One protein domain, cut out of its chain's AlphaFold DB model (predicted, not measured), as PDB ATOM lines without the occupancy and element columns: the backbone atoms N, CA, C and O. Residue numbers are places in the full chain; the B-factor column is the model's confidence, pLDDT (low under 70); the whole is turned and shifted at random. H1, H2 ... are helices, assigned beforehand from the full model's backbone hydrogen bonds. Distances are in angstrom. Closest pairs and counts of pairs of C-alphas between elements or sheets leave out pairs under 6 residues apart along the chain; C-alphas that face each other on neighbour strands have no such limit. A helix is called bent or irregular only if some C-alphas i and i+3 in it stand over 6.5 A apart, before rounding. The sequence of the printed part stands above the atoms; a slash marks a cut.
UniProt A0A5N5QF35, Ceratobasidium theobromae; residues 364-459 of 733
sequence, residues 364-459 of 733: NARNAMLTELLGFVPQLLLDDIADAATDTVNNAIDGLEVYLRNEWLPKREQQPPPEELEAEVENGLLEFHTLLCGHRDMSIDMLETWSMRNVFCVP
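Overview. This is residues 364 to 459 of the 733 residues of a protein of Ceratobasidium theobromae (UniProt A0A5N5QF35). A long helical hairpin makes this domain: H3, the longest helix, and H2 run side by side in opposite ways, joined by a short loop at one end. The small helix H1 sits at the other end, near the beginning of H2 and turned across it. The printed part has 96 residues with three named helices, H1, H2 and H3 in that order, and no named strand; its class is all helix. The whole is extended, a rod with a radius of gyration of the C-alphas of 20.8 A and spans of 66 by 19 by 16 A.

Along the chain. Find C-alpha 418 at (-36.205, 46.978, -17.994); from there H3, residues 418 to 454, runs 52.6 A to C-alpha 454 at (-26.471, 31.048, 31.228). H2, residues 378 to 411, runs 48.6 A and has a kink of 34 degrees near residue 405. It is irregular, but only just: C-alphas 406 and 409 are 6.7 A apart. H1, residues 364 to 374, begins at C-alpha 364, at (-18.730, 45.500, 37.786), and measures 15.3 A.

Arrangement. Look first at H2 and H3, a helical hairpin: they touch, with 17 pairs of C-alphas within 8 A. Their closest C-alphas, those of Leu 382 and Glu 448, are 6.3 A apart. Their lines stand at a shallow tilt of 19 degrees, opposite ways. H1 and H2 are close but not clearly touching; their closest C-alphas, those of Thr 371 and Pro 378, are 6.9 A apart. Their lines are only just about perpendicular, at 72 degrees. H1 and H3 are apart. In H1 and H3 every O i to N i+4 pair is within hydrogen-bond range; in H2, 27 of 30 are.

Size, cuts and confidence. The two C-alphas farthest apart, those of Ala 365 and Gln 414, are 67.1 A from each other. The printed part has no cut. The link from H1 to H2 is tight, and that from H2 to H3 is short. In the B-factor column the mean pLDDT of the printed part is 81.7; look for values under 70 at residues 364 to 366, 412 to 416 and 418.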
ATOM      1  N   ASN A 364     -19.971  45.225  38.514       62.12
ATOM      2  CA  ASN A 364     -18.730  45.500  37.786       62.12
ATOM      3  C   ASN A 364     -17.561  44.627  38.273       62.12
ATOM      4  O   ASN A 364     -16.777  44.145  37.461       62.12
ATOM      5  N   ALA A 365     -17.468  44.366  39.582       65.56
ATOM      6  CA  ALA A 365     -16.443  43.488  40.148       65.56
ATOM      7  C   ALA A 365     -16.689  42.016  39.777       65.56
ATOM      8  O   ALA A 365     -15.737  41.304  39.472       65.56
ATOM      9  N   ARG A 366     -17.954  41.570  39.717       67.69
ATOM     10  CA  ARG A 366     -18.300  40.225  39.221       67.69
ATOM     11  C   ARG A 366     -17.980  40.066  37.730       67.69
ATOM     12  O   ARG A 366     -17.384  39.062  37.354       67.69
ATOM     13  N   ASN A 367     -18.268  41.071  36.900       71.19
ATOM     14  CA  ASN A 367     -17.917  41.055  35.475       71.19
ATOM     15  C   ASN A 367     -16.387  41.086  35.244       71.19
ATOM     16  O   ASN A 367     -15.890  40.405  34.346       71.19
ATOM     17  N   ALA A 368     -15.632  41.819  36.071       72.62
ATOM     18  CA  ALA A 368     -14.166  41.832  36.029       72.62
ATOM     19  C   ALA A 368     -13.564  40.474  36.436       72.62
ATOM     20  O   ALA A 368     -12.751  39.924  35.698       72.62
ATOM     21  N   MET A 369     -14.029  39.883  37.543       70.44
ATOM     22  CA  MET A 369     -13.630  38.534  37.974       70.44
ATOM     23  C   MET A 369     -13.968  37.462  36.929       70.44
ATOM     24  O   MET A 369     -13.175  36.557  36.692       70.44
ATOM     25  N   LEU A 370     -15.130  37.562  36.278       75.62
ATOM     26  CA  LEU A 370     -15.531  36.656  35.200       75.62
ATOM     27  C   LEU A 370     -14.612  36.788  33.973       75.62
ATOM     28  O   LEU A 370     -14.192  35.779  33.413       75.62
ATOM     29  N   THR A 371     -14.280  38.022  33.587       79.12
ATOM     30  CA  THR A 371     -13.329  38.317  32.501       79.12
ATOM     31  C   THR A 371     -11.953  37.719  32.798       79.12
ATOM     32  O   THR A 371     -11.338  37.110  31.927       79.12
ATOM     33  N   GLU A 372     -11.482  37.847  34.040       79.12
ATOM     34  CA  GLU A 372     -10.208  37.279  34.482       79.12
ATOM     35  C   GLU A 372     -10.222  35.741  34.504       79.12
ATOM     36  O   GLU A 372      -9.268  35.110  34.053       79.12
ATOM     37  N   LEU A 373     -11.318  35.130  34.968       77.50
ATOM     38  CA  LEU A 373     -11.494  33.676  34.993       77.50
ATOM     39  C   LEU A 373     -11.517  33.060  33.585       77.50
ATOM     40  O   LEU A 373     -10.976  31.974  33.381       77.50
ATOM     41  N   LEU A 374     -12.164  33.737  32.632       78.50
ATOM     42  CA  LEU A 374     -12.294  33.283  31.245       78.50
ATOM     43  C   LEU A 374     -11.080  33.656  30.378       78.50
ATOM     44  O   LEU A 374     -10.851  33.023  29.350       78.50
ATOM     45  N   GLY A 375     -10.300  34.664  30.780       79.94
ATOM     46  CA  GLY A 375      -9.158  35.191  30.025       79.94
ATOM     47  C   GLY A 375      -9.535  36.116  28.858       79.94
ATOM     48  O   GLY A 375      -8.655  36.549  28.117       79.94
ATOM     49  N   PHE A 376     -10.824  36.426  28.686       83.00
ATOM     50  CA  PHE A 376     -11.358  37.345  27.678       83.00
ATOM     51  C   PHE A 376     -12.649  38.001  28.186       83.00
ATOM     52  O   PHE A 376     -13.312  37.474  29.079       83.00
ATOM     53  N   VAL A 377     -13.023  39.151  27.612       86.06
ATOM     54  CA  VAL A 377     -14.289  39.836  27.926       86.06
ATOM     55  C   VAL A 377     -15.415  39.176  27.119       86.06
ATOM     56  O   VAL A 377     -15.385  39.273  25.891       86.06
ATOM     57  N   PRO A 378     -16.431  38.549  27.743       83.44
ATOM     58  CA  PRO A 378     -17.468  37.836  26.990       83.44
ATOM     59  C   PRO A 378     -18.318  38.737  26.096       83.44
ATOM     60  O   PRO A 378     -18.759  38.304  25.038       83.44
ATOM     61  N   GLN A 379     -18.505  39.997  26.495       85.19
ATOM     62  CA  GLN A 379     -19.246  40.978  25.708       85.19
ATOM     63  C   GLN A 379     -18.532  41.316  24.390       85.19
ATOM     64  O   GLN A 379     -19.181  41.319  23.357       85.19
ATOM     65  N   LEU A 380     -17.198  41.458  24.388       86.88
ATOM     66  CA  LEU A 380     -16.440  41.685  23.145       86.88
ATOM     67  C   LEU A 380     -16.543  40.495  22.178       86.88
ATOM     68  O   LEU A 380     -16.618  40.694  20.975       86.88
ATOM     69  N   LEU A 381     -16.597  39.261  22.694       86.19
ATOM     70  CA  LEU A 381     -16.817  38.078  21.855       86.19
ATOM     71  C   LEU A 381     -18.221  38.076  21.224       86.19
ATOM     72  O   LEU A 381     -18.382  37.623  20.094       86.19
ATOM     73  N   LEU A 382     -19.236  38.549  21.950       87.69
ATOM     74  CA  LEU A 382     -20.605  38.660  21.442       87.69
ATOM     75  C   LEU A 382     -20.730  39.810  20.425       87.69
ATOM     76  O   LEU A 382     -21.357  39.608  19.388       87.69
ATOM     77  N   ASP A 383     -20.053  40.941  20.663       89.19
ATOM     78  CA  ASP A 383     -19.904  42.047  19.706       89.19
ATOM     79  C   ASP A 383     -19.238  41.563  18.399       89.19
ATOM     80  O   ASP A 383     -19.790  41.756  17.317       89.19
ATOM     81  N   ASP A 384     -18.101  40.857  18.482       89.19
ATOM     82  CA  ASP A 384     -17.384  40.314  17.314       89.19
ATOM     83  C   ASP A 384     -18.264  39.331  16.503       89.19
ATOM     84  O   ASP A 384     -18.199  39.285  15.270       89.19
ATOM     85  N   ILE A 385     -19.118  38.549  17.177       86.50
ATOM     86  CA  ILE A 385     -20.094  37.651  16.534       86.50
ATOM     87  C   ILE A 385     -21.221  38.448  15.855       86.50
ATOM     88  O   ILE A 385     -21.652  38.070  14.763       86.50
ATOM     89  N   ALA A 386     -21.688  39.544  16.461       84.12
ATOM     90  CA  ALA A 386     -22.706  40.427  15.892       84.12
ATOM     91  C   ALA A 386     -22.199  41.167  14.639       84.12
ATOM     92  O   ALA A 386     -22.902  41.224  13.621       84.12
ATOM     93  N   ASP A 387     -20.959  41.661  14.675       87.94
ATOM     94  CA  ASP A 387     -20.284  42.288  13.536       87.94
ATOM     95  C   ASP A 387     -20.071  41.268  12.401       87.94
ATOM     96  O   ASP A 387     -20.449  41.524  11.254       87.94
ATOM     97  N   ALA A 388     -19.583  40.060  12.708       90.12
ATOM     98  CA  ALA A 388     -19.436  38.993  11.717       90.12
ATOM     99  C   ALA A 388     -20.786  38.567  11.101       90.12
ATOM    100  O   ALA A 388     -20.889  38.379   9.885       90.12
ATOM    101  N   ALA A 389     -21.847  38.453  11.907       83.62
ATOM    102  CA  ALA A 389     -23.195  38.181  11.410       83.62
ATOM    103  C   ALA A 389     -23.685  39.302  10.474       83.62
ATOM    104  O   ALA A 389     -24.240  39.022   9.410       83.62
ATOM    105  N   THR A 390     -23.416  40.561  10.819       87.25
ATOM    106  CA  THR A 390     -23.740  41.729   9.989       87.25
ATOM    107  C   THR A 390     -23.026  41.683   8.641       87.25
ATOM    108  O   THR A 390     -23.683  41.784   7.602       87.25
ATOM    109  N   ASP A 391     -21.715  41.442   8.631       88.50
ATOM    110  CA  ASP A 391     -20.935  41.329   7.397       88.50
ATOM    111  C   ASP A 391     -21.383  40.141   6.533       88.50
ATOM    112  O   ASP A 391     -21.464  40.270   5.311       88.50
ATOM    113  N   THR A 392     -21.731  38.985   7.115       89.12
ATOM    114  CA  THR A 392     -22.229  37.844   6.317       89.12
ATOM    115  C   THR A 392     -23.577  38.116   5.646       89.12
ATOM    116  O   THR A 392     -23.753  37.723   4.492       89.12
ATOM    117  N   VAL A 393     -24.499  38.823   6.313       87.06
ATOM    118  CA  VAL A 393     -25.784  39.240   5.718       87.06
ATOM    119  C   VAL A 393     -25.547  40.206   4.556       87.06
ATOM    120  O   VAL A 393     -26.103  39.999   3.480       87.06
ATOM    121  N   ASN A 394     -24.675  41.202   4.732       86.56
ATOM    122  CA  ASN A 394     -24.335  42.160   3.677       86.56
ATOM    123  C   ASN A 394     -23.708  41.460   2.459       86.56
ATOM    124  O   ASN A 394     -24.225  41.572   1.352       86.56
ATOM    125  N   ASN A 395     -22.675  40.636   2.670       87.75
ATOM    126  CA  ASN A 395     -21.999  39.901   1.594       87.75
ATOM    127  C   ASN A 395     -22.940  38.944   0.829       87.75
ATOM    128  O   ASN A 395     -22.777  38.739  -0.375       87.75
ATOM    129  N   ALA A 396     -23.926  38.343   1.506       86.31
ATOM    130  CA  ALA A 396     -24.927  37.491   0.861       86.31
ATOM    131  C   ALA A 396     -25.893  38.293  -0.031       86.31
ATOM    132  O   ALA A 396     -26.315  37.800  -1.078       86.31
ATOM    133  N   ILE A 397     -26.221  39.522   0.370       88.94
ATOM    134  CA  ILE A 397     -27.098  40.440  -0.366       88.94
ATOM    135  C   ILE A 397     -26.360  41.039  -1.567       88.94
ATOM    136  O   ILE A 397     -26.907  41.003  -2.666       88.94
ATOM    137  N   ASP A 398     -25.101  41.451  -1.405       87.06
ATOM    138  CA  ASP A 398     -24.233  41.882  -2.512       87.06
ATOM    139  C   ASP A 398     -24.089  40.761  -3.564       87.06
ATOM    140  O   ASP A 398     -24.220  40.981  -4.769       87.06
ATOM    141  N   GLY A 399     -23.881  39.515  -3.115       89.38
ATOM    142  CA  GLY A 399     -23.830  38.342  -3.994       89.38
ATOM    143  C   GLY A 399     -25.153  38.059  -4.717       89.38
ATOM    144  O   GLY A 399     -25.147  37.679  -5.892       89.38
ATOM    145  N   LEU A 400     -26.289  38.277  -4.045       89.19
ATOM    146  CA  LEU A 400     -27.618  38.162  -4.644       89.19
ATOM    147  C   LEU A 400     -27.872  39.275  -5.670       89.19
ATOM    148  O   LEU A 400     -28.393  38.980  -6.743       89.19
ATOM    149  N   GLU A 401     -27.461  40.515  -5.400       87.56
ATOM    150  CA  GLU A 401     -27.557  41.628  -6.352       87.56
ATOM    151  C   GLU A 401     -26.757  41.337  -7.627       87.56
ATOM    152  O   GLU A 401     -27.284  41.445  -8.735       87.56
ATOM    153  N   VAL A 402     -25.506  40.888  -7.476       88.44
ATOM    154  CA  VAL A 402     -24.632  40.498  -8.595       88.44
ATOM    155  C   VAL A 402     -25.269  39.388  -9.436       88.44
ATOM    156  O   VAL A 402     -25.211  39.452 -10.665       88.44
ATOM    157  N   TYR A 403     -25.905  38.391  -8.811       89.62
ATOM    158  CA  TYR A 403     -26.639  37.345  -9.529       89.62
ATOM    159  C   TYR A 403     -27.890  37.888 -10.233       89.62
ATOM    160  O   TYR A 403     -28.115  37.601 -11.411       89.62
ATOM    161  N   LEU A 404     -28.701  38.696  -9.545       85.38
ATOM    162  CA  LEU A 404     -29.933  39.237 -10.111       85.38
ATOM    163  C   LEU A 404     -29.640  40.132 -11.323       85.38
ATOM    164  O   LEU A 404     -30.248  39.938 -12.377       85.38
ATOM    165  N   ARG A 405     -28.649  41.028 -11.227       83.69
ATOM    166  CA  ARG A 405     -28.276  41.925 -12.330       83.69
ATOM    167  C   ARG A 405     -27.591  41.213 -13.498       83.69
ATOM    168  O   ARG A 405     -27.952  41.463 -14.642       83.69
ATOM    169  N   ASN A 406     -26.637  40.313 -13.241       83.25
ATOM    170  CA  ASN A 406     -25.828  39.715 -14.316       83.25
ATOM    171  C   ASN A 406     -26.424  38.434 -14.916       83.25
ATOM    172  O   ASN A 406     -26.116  38.094 -16.057       83.25
ATOM    173  N   GLU A 407     -27.241  37.696 -14.162       81.69
ATOM    174  CA  GLU A 407     -27.748  36.386 -14.579       81.69
ATOM    175  C   GLU A 407     -29.270  36.279 -14.645       81.69
ATOM    176  O   GLU A 407     -29.753  35.431 -15.395       81.69
ATOM    177  N   TRP A 408     -30.033  37.057 -13.875       81.69
ATOM    178  CA  TRP A 408     -31.493  36.925 -13.837       81.69
ATOM    179  C   TRP A 408     -32.195  37.923 -14.764       81.69
ATOM    180  O   TRP A 408     -32.987  37.491 -15.604       81.69
ATOM    181  N   LEU A 409     -31.848  39.217 -14.690       79.75
ATOM    182  CA  LEU A 409     -32.376  40.250 -15.594       79.75
ATOM    183  C   LEU A 409     -32.155  39.899 -17.082       79.75
ATOM    184  O   LEU A 409     -33.138  39.891 -17.824       79.75
ATOM    185  N   PRO A 410     -30.951  39.488 -17.548       76.69
ATOM    186  CA  PRO A 410     -30.724  39.237 -18.977       76.69
ATOM    187  C   PRO A 410     -31.451  37.998 -19.520       76.69
ATOM    188  O   PRO A 410     -31.514  37.806 -20.730       76.69
ATOM    189  N   LYS A 411     -32.001  37.138 -18.649       76.12
ATOM    190  CA  LYS A 411     -32.785  35.953 -19.043       76.12
ATOM    191  C   LYS A 411     -34.284  36.255 -19.206       76.12
ATOM    192  O   LYS A 411     -35.034  35.355 -19.584       76.12
ATOM    193  N   ARG A 412     -34.740  37.487 -18.932       68.62
ATOM    194  CA  ARG A 412     -36.140  37.929 -19.082       68.62
ATOM    195  C   ARG A 412     -36.271  38.989 -20.175       68.62
ATOM    196  O   ARG A 412     -36.294  40.183 -19.914       68.62
ATOM    197  N   GLU A 413     -36.407  38.532 -21.416       56.12
ATOM    198  CA  GLU A 413     -36.404  39.398 -22.608       56.12
ATOM    199  C   GLU A 413     -37.791  39.974 -22.990       56.12
ATOM    200  O   GLU A 413     -37.945  40.570 -24.054       56.12
ATOM    201  N   GLN A 414     -38.836  39.773 -22.172       58.00
ATOM    202  CA  GLN A 414     -40.218  40.168 -22.500       58.00
ATOM    203  C   GLN A 414     -40.993  40.659 -21.262       58.00
ATOM    204  O   GLN A 414     -41.258  39.854 -20.378       58.00
ATOM    205  N   GLN A 415     -41.351  41.957 -21.272       57.38
ATOM    206  CA  GLN A 415     -42.311  42.725 -20.435       57.38
ATOM    207  C   GLN A 415     -42.471  42.314 -18.948       57.38
ATOM    208  O   GLN A 415     -42.920  41.202 -18.672       57.38
ATOM    209  N   PRO A 416     -42.242  43.211 -17.961       60.03
ATOM    210  CA  PRO A 416     -42.296  44.689 -18.013       60.03
ATOM    211  C   PRO A 416     -41.051  45.385 -18.616       60.03
ATOM    212  O   PRO A 416     -40.110  44.701 -19.023       60.03
ATOM    213  N   PRO A 417     -41.048  46.730 -18.761       72.56
ATOM    214  CA  PRO A 417     -39.866  47.498 -19.160       72.56
ATOM    215  C   PRO A 417     -38.649  47.218 -18.258       72.56
ATOM    216  O   PRO A 417     -38.831  47.054 -17.050       72.56
ATOM    217  N   PRO A 418     -37.409  47.231 -18.793       67.88
ATOM    218  CA  PRO A 418     -36.205  46.978 -17.994       67.88
ATOM    219  C   PRO A 418     -36.062  47.906 -16.781       67.88
ATOM    220  O   PRO A 418     -35.723  47.435 -15.705       67.88
ATOM    221  N   GLU A 419     -36.401  49.191 -16.927       74.00
ATOM    222  CA  GLU A 419     -36.341  50.186 -15.843       74.00
ATOM    223  C   GLU A 419     -37.316  49.872 -14.690       74.00
ATOM    224  O   GLU A 419     -36.986  50.076 -13.524       74.00
ATOM    225  N   GLU A 420     -38.505  49.333 -14.993       77.56
ATOM    226  CA  GLU A 420     -39.477  48.914 -13.972       77.56
ATOM    227  C   GLU A 420     -39.013  47.637 -13.258       77.56
ATOM    228  O   GLU A 420     -39.167  47.523 -12.044       77.56
ATOM    229  N   LEU A 421     -38.398  46.701 -13.991       76.25
ATOM    230  CA  LEU A 421     -37.870  45.453 -13.436       76.25
ATOM    231  C   LEU A 421     -36.600  45.678 -12.592       76.25
ATOM    232  O   LEU A 421     -36.417  45.022 -11.570       76.25
ATOM    233  N   GLU A 422     -35.736  46.620 -12.981       79.25
ATOM    234  CA  GLU A 422     -34.599  47.064 -12.166       79.25
ATOM    235  C   GLU A 422     -35.076  47.745 -10.877       79.25
ATOM    236  O   GLU A 422     -34.587  47.412  -9.798       79.25
ATOM    237  N   ALA A 423     -36.092  48.613 -10.954       82.50
ATOM    238  CA  ALA A 423     -36.703  49.220  -9.773       82.50
ATOM    239  C   ALA A 423     -37.415  48.192  -8.866       82.50
ATOM    240  O   ALA A 423     -37.375  48.327  -7.643       82.50
ATOM    241  N   GLU A 424     -38.049  47.155  -9.424       85.00
ATOM    242  CA  GLU A 424     -38.614  46.034  -8.655       85.00
ATOM    243  C   GLU A 424     -37.512  45.258  -7.918       85.00
ATOM    244  O   GLU A 424     -37.646  44.982  -6.725       85.00
ATOM    245  N   VAL A 425     -36.394  44.962  -8.594       85.06
ATOM    246  CA  VAL A 425     -35.234  44.288  -7.990       85.06
ATOM    247  C   VAL A 425     -34.608  45.134  -6.880       85.06
ATOM    248  O   VAL A 425     -34.331  44.594  -5.813       85.06
ATOM    249  N   GLU A 426     -34.419  46.441  -7.076       83.81
ATOM    250  CA  GLU A 426     -33.833  47.320  -6.054       83.81
ATOM    251  C   GLU A 426     -34.737  47.476  -4.824       83.81
ATOM    252  O   GLU A 426     -34.263  47.343  -3.694       83.81
ATOM    253  N   ASN A 427     -36.047  47.677  -5.019       87.69
ATOM    254  CA  ASN A 427     -37.000  47.754  -3.910       87.69
ATOM    255  C   ASN A 427     -37.123  46.410  -3.172       87.69
ATOM    256  O   ASN A 427     -37.050  46.375  -1.945       87.69
ATOM    257  N   GLY A 428     -37.235  45.294  -3.901       87.06
ATOM    258  CA  GLY A 428     -37.317  43.957  -3.311       87.06
ATOM    259  C   GLY A 428     -36.043  43.550  -2.565       87.06
ATOM    260  O   GLY A 428     -36.120  42.939  -1.499       87.06
ATOM    261  N   LEU A 429     -34.864  43.933  -3.070       89.06
ATOM    262  CA  LEU A 429     -33.588  43.721  -2.387       89.06
ATOM    263  C   LEU A 429     -33.491  44.562  -1.104       89.06
ATOM    264  O   LEU A 429     -33.021  44.057  -0.085       89.06
ATOM    265  N   LEU A 430     -33.975  45.810  -1.120       86.00
ATOM    266  CA  LEU A 430     -34.017  46.691   0.053       86.00
ATOM    267  C   LEU A 430     -34.982  46.180   1.138       86.00
ATOM    268  O   LEU A 430     -34.636  46.175   2.324       86.00
ATOM    269  N   GLU A 431     -36.172  45.716   0.753       89.12
ATOM    270  CA  GLU A 431     -37.124  45.071   1.666       89.12
ATOM    271  C   GLU A 431     -36.541  43.780   2.260       89.12
ATOM    272  O   GLU A 431     -36.582  43.582   3.477       89.12
ATOM    273  N   PHE A 432     -35.920  42.934   1.431       89.00
ATOM    274  CA  PHE A 432     -35.283  41.693   1.874       89.00
ATOM    275  C   PHE A 432     -34.077  41.941   2.793       89.00
ATOM    276  O   PHE A 432     -33.933  41.266   3.815       89.00
ATOM    277  N   HIS A 433     -33.254  42.951   2.496       88.25
ATOM    278  CA  HIS A 433     -32.169  43.404   3.368       88.25
ATOM    279  C   HIS A 433     -32.702  43.850   4.733       88.25
ATOM    280  O   HIS A 433     -32.189  43.431   5.770       88.25
ATOM    281  N   THR A 434     -33.770  44.650   4.742       86.62
ATOM    282  CA  THR A 434     -34.396  45.152   5.974       86.62
ATOM    283  C   THR A 434     -34.972  44.007   6.814       86.62
ATOM    284  O   THR A 434     -34.777  43.975   8.030       86.62
ATOM    285  N   LEU A 435     -35.613  43.026   6.168       90.06
ATOM    286  CA  LEU A 435     -36.132  41.819   6.814       90.06
ATOM    287  C   LEU A 435     -35.014  40.974   7.447       90.06
ATOM    288  O   LEU A 435     -35.137  40.560   8.601       90.06
ATOM    289  N   LEU A 436     -33.922  40.726   6.713       85.44
ATOM    290  CA  LEU A 436     -32.787  39.947   7.218       85.44
ATOM    291  C   LEU A 436     -32.054  40.659   8.356       85.44
ATOM    292  O   LEU A 436     -31.724  40.009   9.345       85.44
ATOM    293  N   CYS A 437     -31.845  41.974   8.258       84.56
ATOM    294  CA  CYS A 437     -31.276  42.773   9.343       84.56
ATOM    295  C   CYS A 437     -32.154  42.705  10.601       84.56
ATOM    296  O   CYS A 437     -31.656  42.340  11.660       84.56
ATOM    297  N   GLY A 438     -33.471  42.918  10.483       83.81
ATOM    298  CA  GLY A 438     -34.385  42.818  11.627       83.81
ATOM    299  C   GLY A 438     -34.427  41.424  12.273       83.81
ATOM    300  O   GLY A 438     -34.539  41.310  13.493       83.81
ATOM    301  N   HIS A 439     -34.301  40.353  11.480       85.62
ATOM    302  CA  HIS A 439     -34.243  38.988  12.013       85.62
ATOM    303  C   HIS A 439     -32.885  38.642  12.643       85.62
ATOM    304  O   HIS A 439     -32.847  37.953  13.668       85.62
ATOM    305  N   ARG A 440     -31.779  39.132  12.063       87.44
ATOM    306  CA  ARG A 440     -30.432  39.051  12.647       87.44
ATOM    307  C   ARG A 440     -30.427  39.714  14.017       87.44
ATOM    308  O   ARG A 440     -30.058  39.051  14.976       87.44
ATOM    309  N   ASP A 441     -30.867  40.966  14.102       85.25
ATOM    310  CA  ASP A 441     -30.792  41.769  15.327       85.25
ATOM    311  C   ASP A 441     -31.575  41.095  16.462       85.25
ATOM    312  O   ASP A 441     -30.997  40.766  17.490       85.25
ATOM    313  N   MET A 442     -32.829  40.696  16.212       88.06
ATOM    314  CA  MET A 442     -33.626  39.903  17.164       88.06
ATOM    315  C   MET A 442     -32.911  38.619  17.631       88.06
ATOM    316  O   MET A 442     -32.959  38.262  18.807       88.06
ATOM    317  N   SER A 443     -32.252  37.903  16.714       84.38
ATOM    318  CA  SER A 443     -31.567  36.640  17.027       84.38
ATOM    319  C   SER A 443     -30.273  36.850  17.817       84.38
ATOM    320  O   SER A 443     -29.959  36.052  18.703       84.38
ATOM    321  N   ILE A 444     -29.530  37.916  17.512       86.69
ATOM    322  CA  ILE A 444     -28.293  38.298  18.196       86.69
ATOM    323  C   ILE A 444     -28.602  38.858  19.589       86.69
ATOM    324  O   ILE A 444     -27.997  38.387  20.548       86.69
ATOM    325  N   ASP A 445     -29.606  39.726  19.745       87.81
ATOM    326  CA  ASP A 445     -30.064  40.241  21.048       87.81
ATOM    327  C   ASP A 445     -30.476  39.096  21.996       87.81
ATOM    328  O   ASP A 445     -30.147  39.077  23.192       87.81
ATOM    329  N   MET A 446     -31.186  38.094  21.457       87.44
ATOM    330  CA  MET A 446     -31.550  36.877  22.189       87.44
ATOM    331  C   MET A 446     -30.320  36.040  22.562       87.44
ATOM    332  O   MET A 446     -30.248  35.543  23.691       87.44
ATOM    333  N   LEU A 447     -29.356  35.887  21.649       83.88
ATOM    334  CA  LEU A 447     -28.111  35.157  21.889       83.88
ATOM    335  C   LEU A 447     -27.239  35.847  22.946       83.88
ATOM    336  O   LEU A 447     -26.742  35.165  23.843       83.88
ATOM    337  N   GLU A 448     -27.082  37.169  22.882       85.06
ATOM    338  CA  GLU A 448     -26.331  37.973  23.852       85.06
ATOM    339  C   GLU A 448     -26.961  37.830  25.244       85.06
ATOM    340  O   GLU A 448     -26.316  37.376  26.195       85.06
ATOM    341  N   THR A 449     -28.268  38.102  25.338       86.44
ATOM    342  CA  THR A 449     -29.033  38.023  26.589       86.44
ATOM    343  C   THR A 449     -28.997  36.619  27.197       86.44
ATOM    344  O   THR A 449     -28.876  36.471  28.417       86.44
ATOM    345  N   TRP A 450     -29.107  35.569  26.377       87.81
ATOM    346  CA  TRP A 450     -29.047  34.189  26.854       87.81
ATOM    347  C   TRP A 450     -27.632  33.798  27.294       87.81
ATOM    348  O   TRP A 450     -27.471  33.213  28.369       87.81
ATOM    349  N   SER A 451     -26.608  34.165  26.520       84.81
ATOM    350  CA  SER A 451     -25.208  33.830  26.808       84.81
ATOM    351  C   SER A 451     -24.735  34.481  28.104       84.81
ATOM    352  O   SER A 451     -24.195  33.789  28.966       84.81
ATOM    353  N   MET A 452     -25.030  35.768  28.310       82.25
ATOM    354  CA  MET A 452     -24.681  36.495  29.539       82.25
ATOM    355  C   MET A 452     -25.416  35.984  30.789       82.25
ATOM    356  O   MET A 452     -24.933  36.168  31.904       82.25
ATOM    357  N   ARG A 453     -26.573  35.325  30.633       78.44
ATOM    358  CA  ARG A 453     -27.348  34.764  31.757       78.44
ATOM    359  C   ARG A 453     -27.033  33.301  32.072       78.44
ATOM    360  O   ARG A 453     -27.219  32.900  33.215       78.44
ATOM    361  N   ASN A 454     -26.592  32.510  31.090       78.88
ATOM    362  CA  ASN A 454     -26.471  31.048  31.228       78.88
ATOM    363  C   ASN A 454     -25.051  30.512  30.998       78.88
ATOM    364  O   ASN A 454     -24.658  29.556  31.659       78.88
ATOM    365  N   VAL A 455     -24.296  31.091  30.060       81.50
ATOM    366  CA  VAL A 455     -22.957  30.606  29.672       81.50
ATOM    367  C   VAL A 455     -21.872  31.375  30.418       81.50
ATOM    368  O   VAL A 455     -20.975  30.787  31.014       81.50
ATOM    369  N   PHE A 456     -21.985  32.701  30.426       82.31
ATOM    370  CA  PHE A 456     -21.043  33.625  31.048       82.31
ATOM    371  C   PHE A 456     -21.572  34.096  32.409       82.31
ATOM    372  O   PHE A 456     -21.673  35.287  32.689       82.31
ATOM    373  N   CYS A 457     -21.945  33.136  33.257       76.31
ATOM    374  CA  CYS A 457     -22.464  33.378  34.599       76.31
ATOM    375  C   CYS A 457     -21.837  32.395  35.598       76.31
ATOM    376  O   CYS A 457     -21.686  31.210  35.306       76.31
ATOM    377  N   VAL A 458     -21.490  32.882  36.792       73.38
ATOM    378  CA  VAL A 458     -21.038  32.060  37.923       73.38
ATOM    379  C   VAL A 458     -22.101  32.156  39.021       73.38
ATOM    380  O   VAL A 458     -22.402  33.271  39.446       73.38
ATOM    381  N   PRO A 459     -22.673  31.035  39.505       73.94
ATOM    382  CA  PRO A 459     -23.633  31.063  40.604       73.94
ATOM    383  C   PRO A 459     -23.014  31.644  41.882       73.94
ATOM    384  O   PRO A 459     -21.955  31.188  42.310       73.94
TER     385      PRO A 459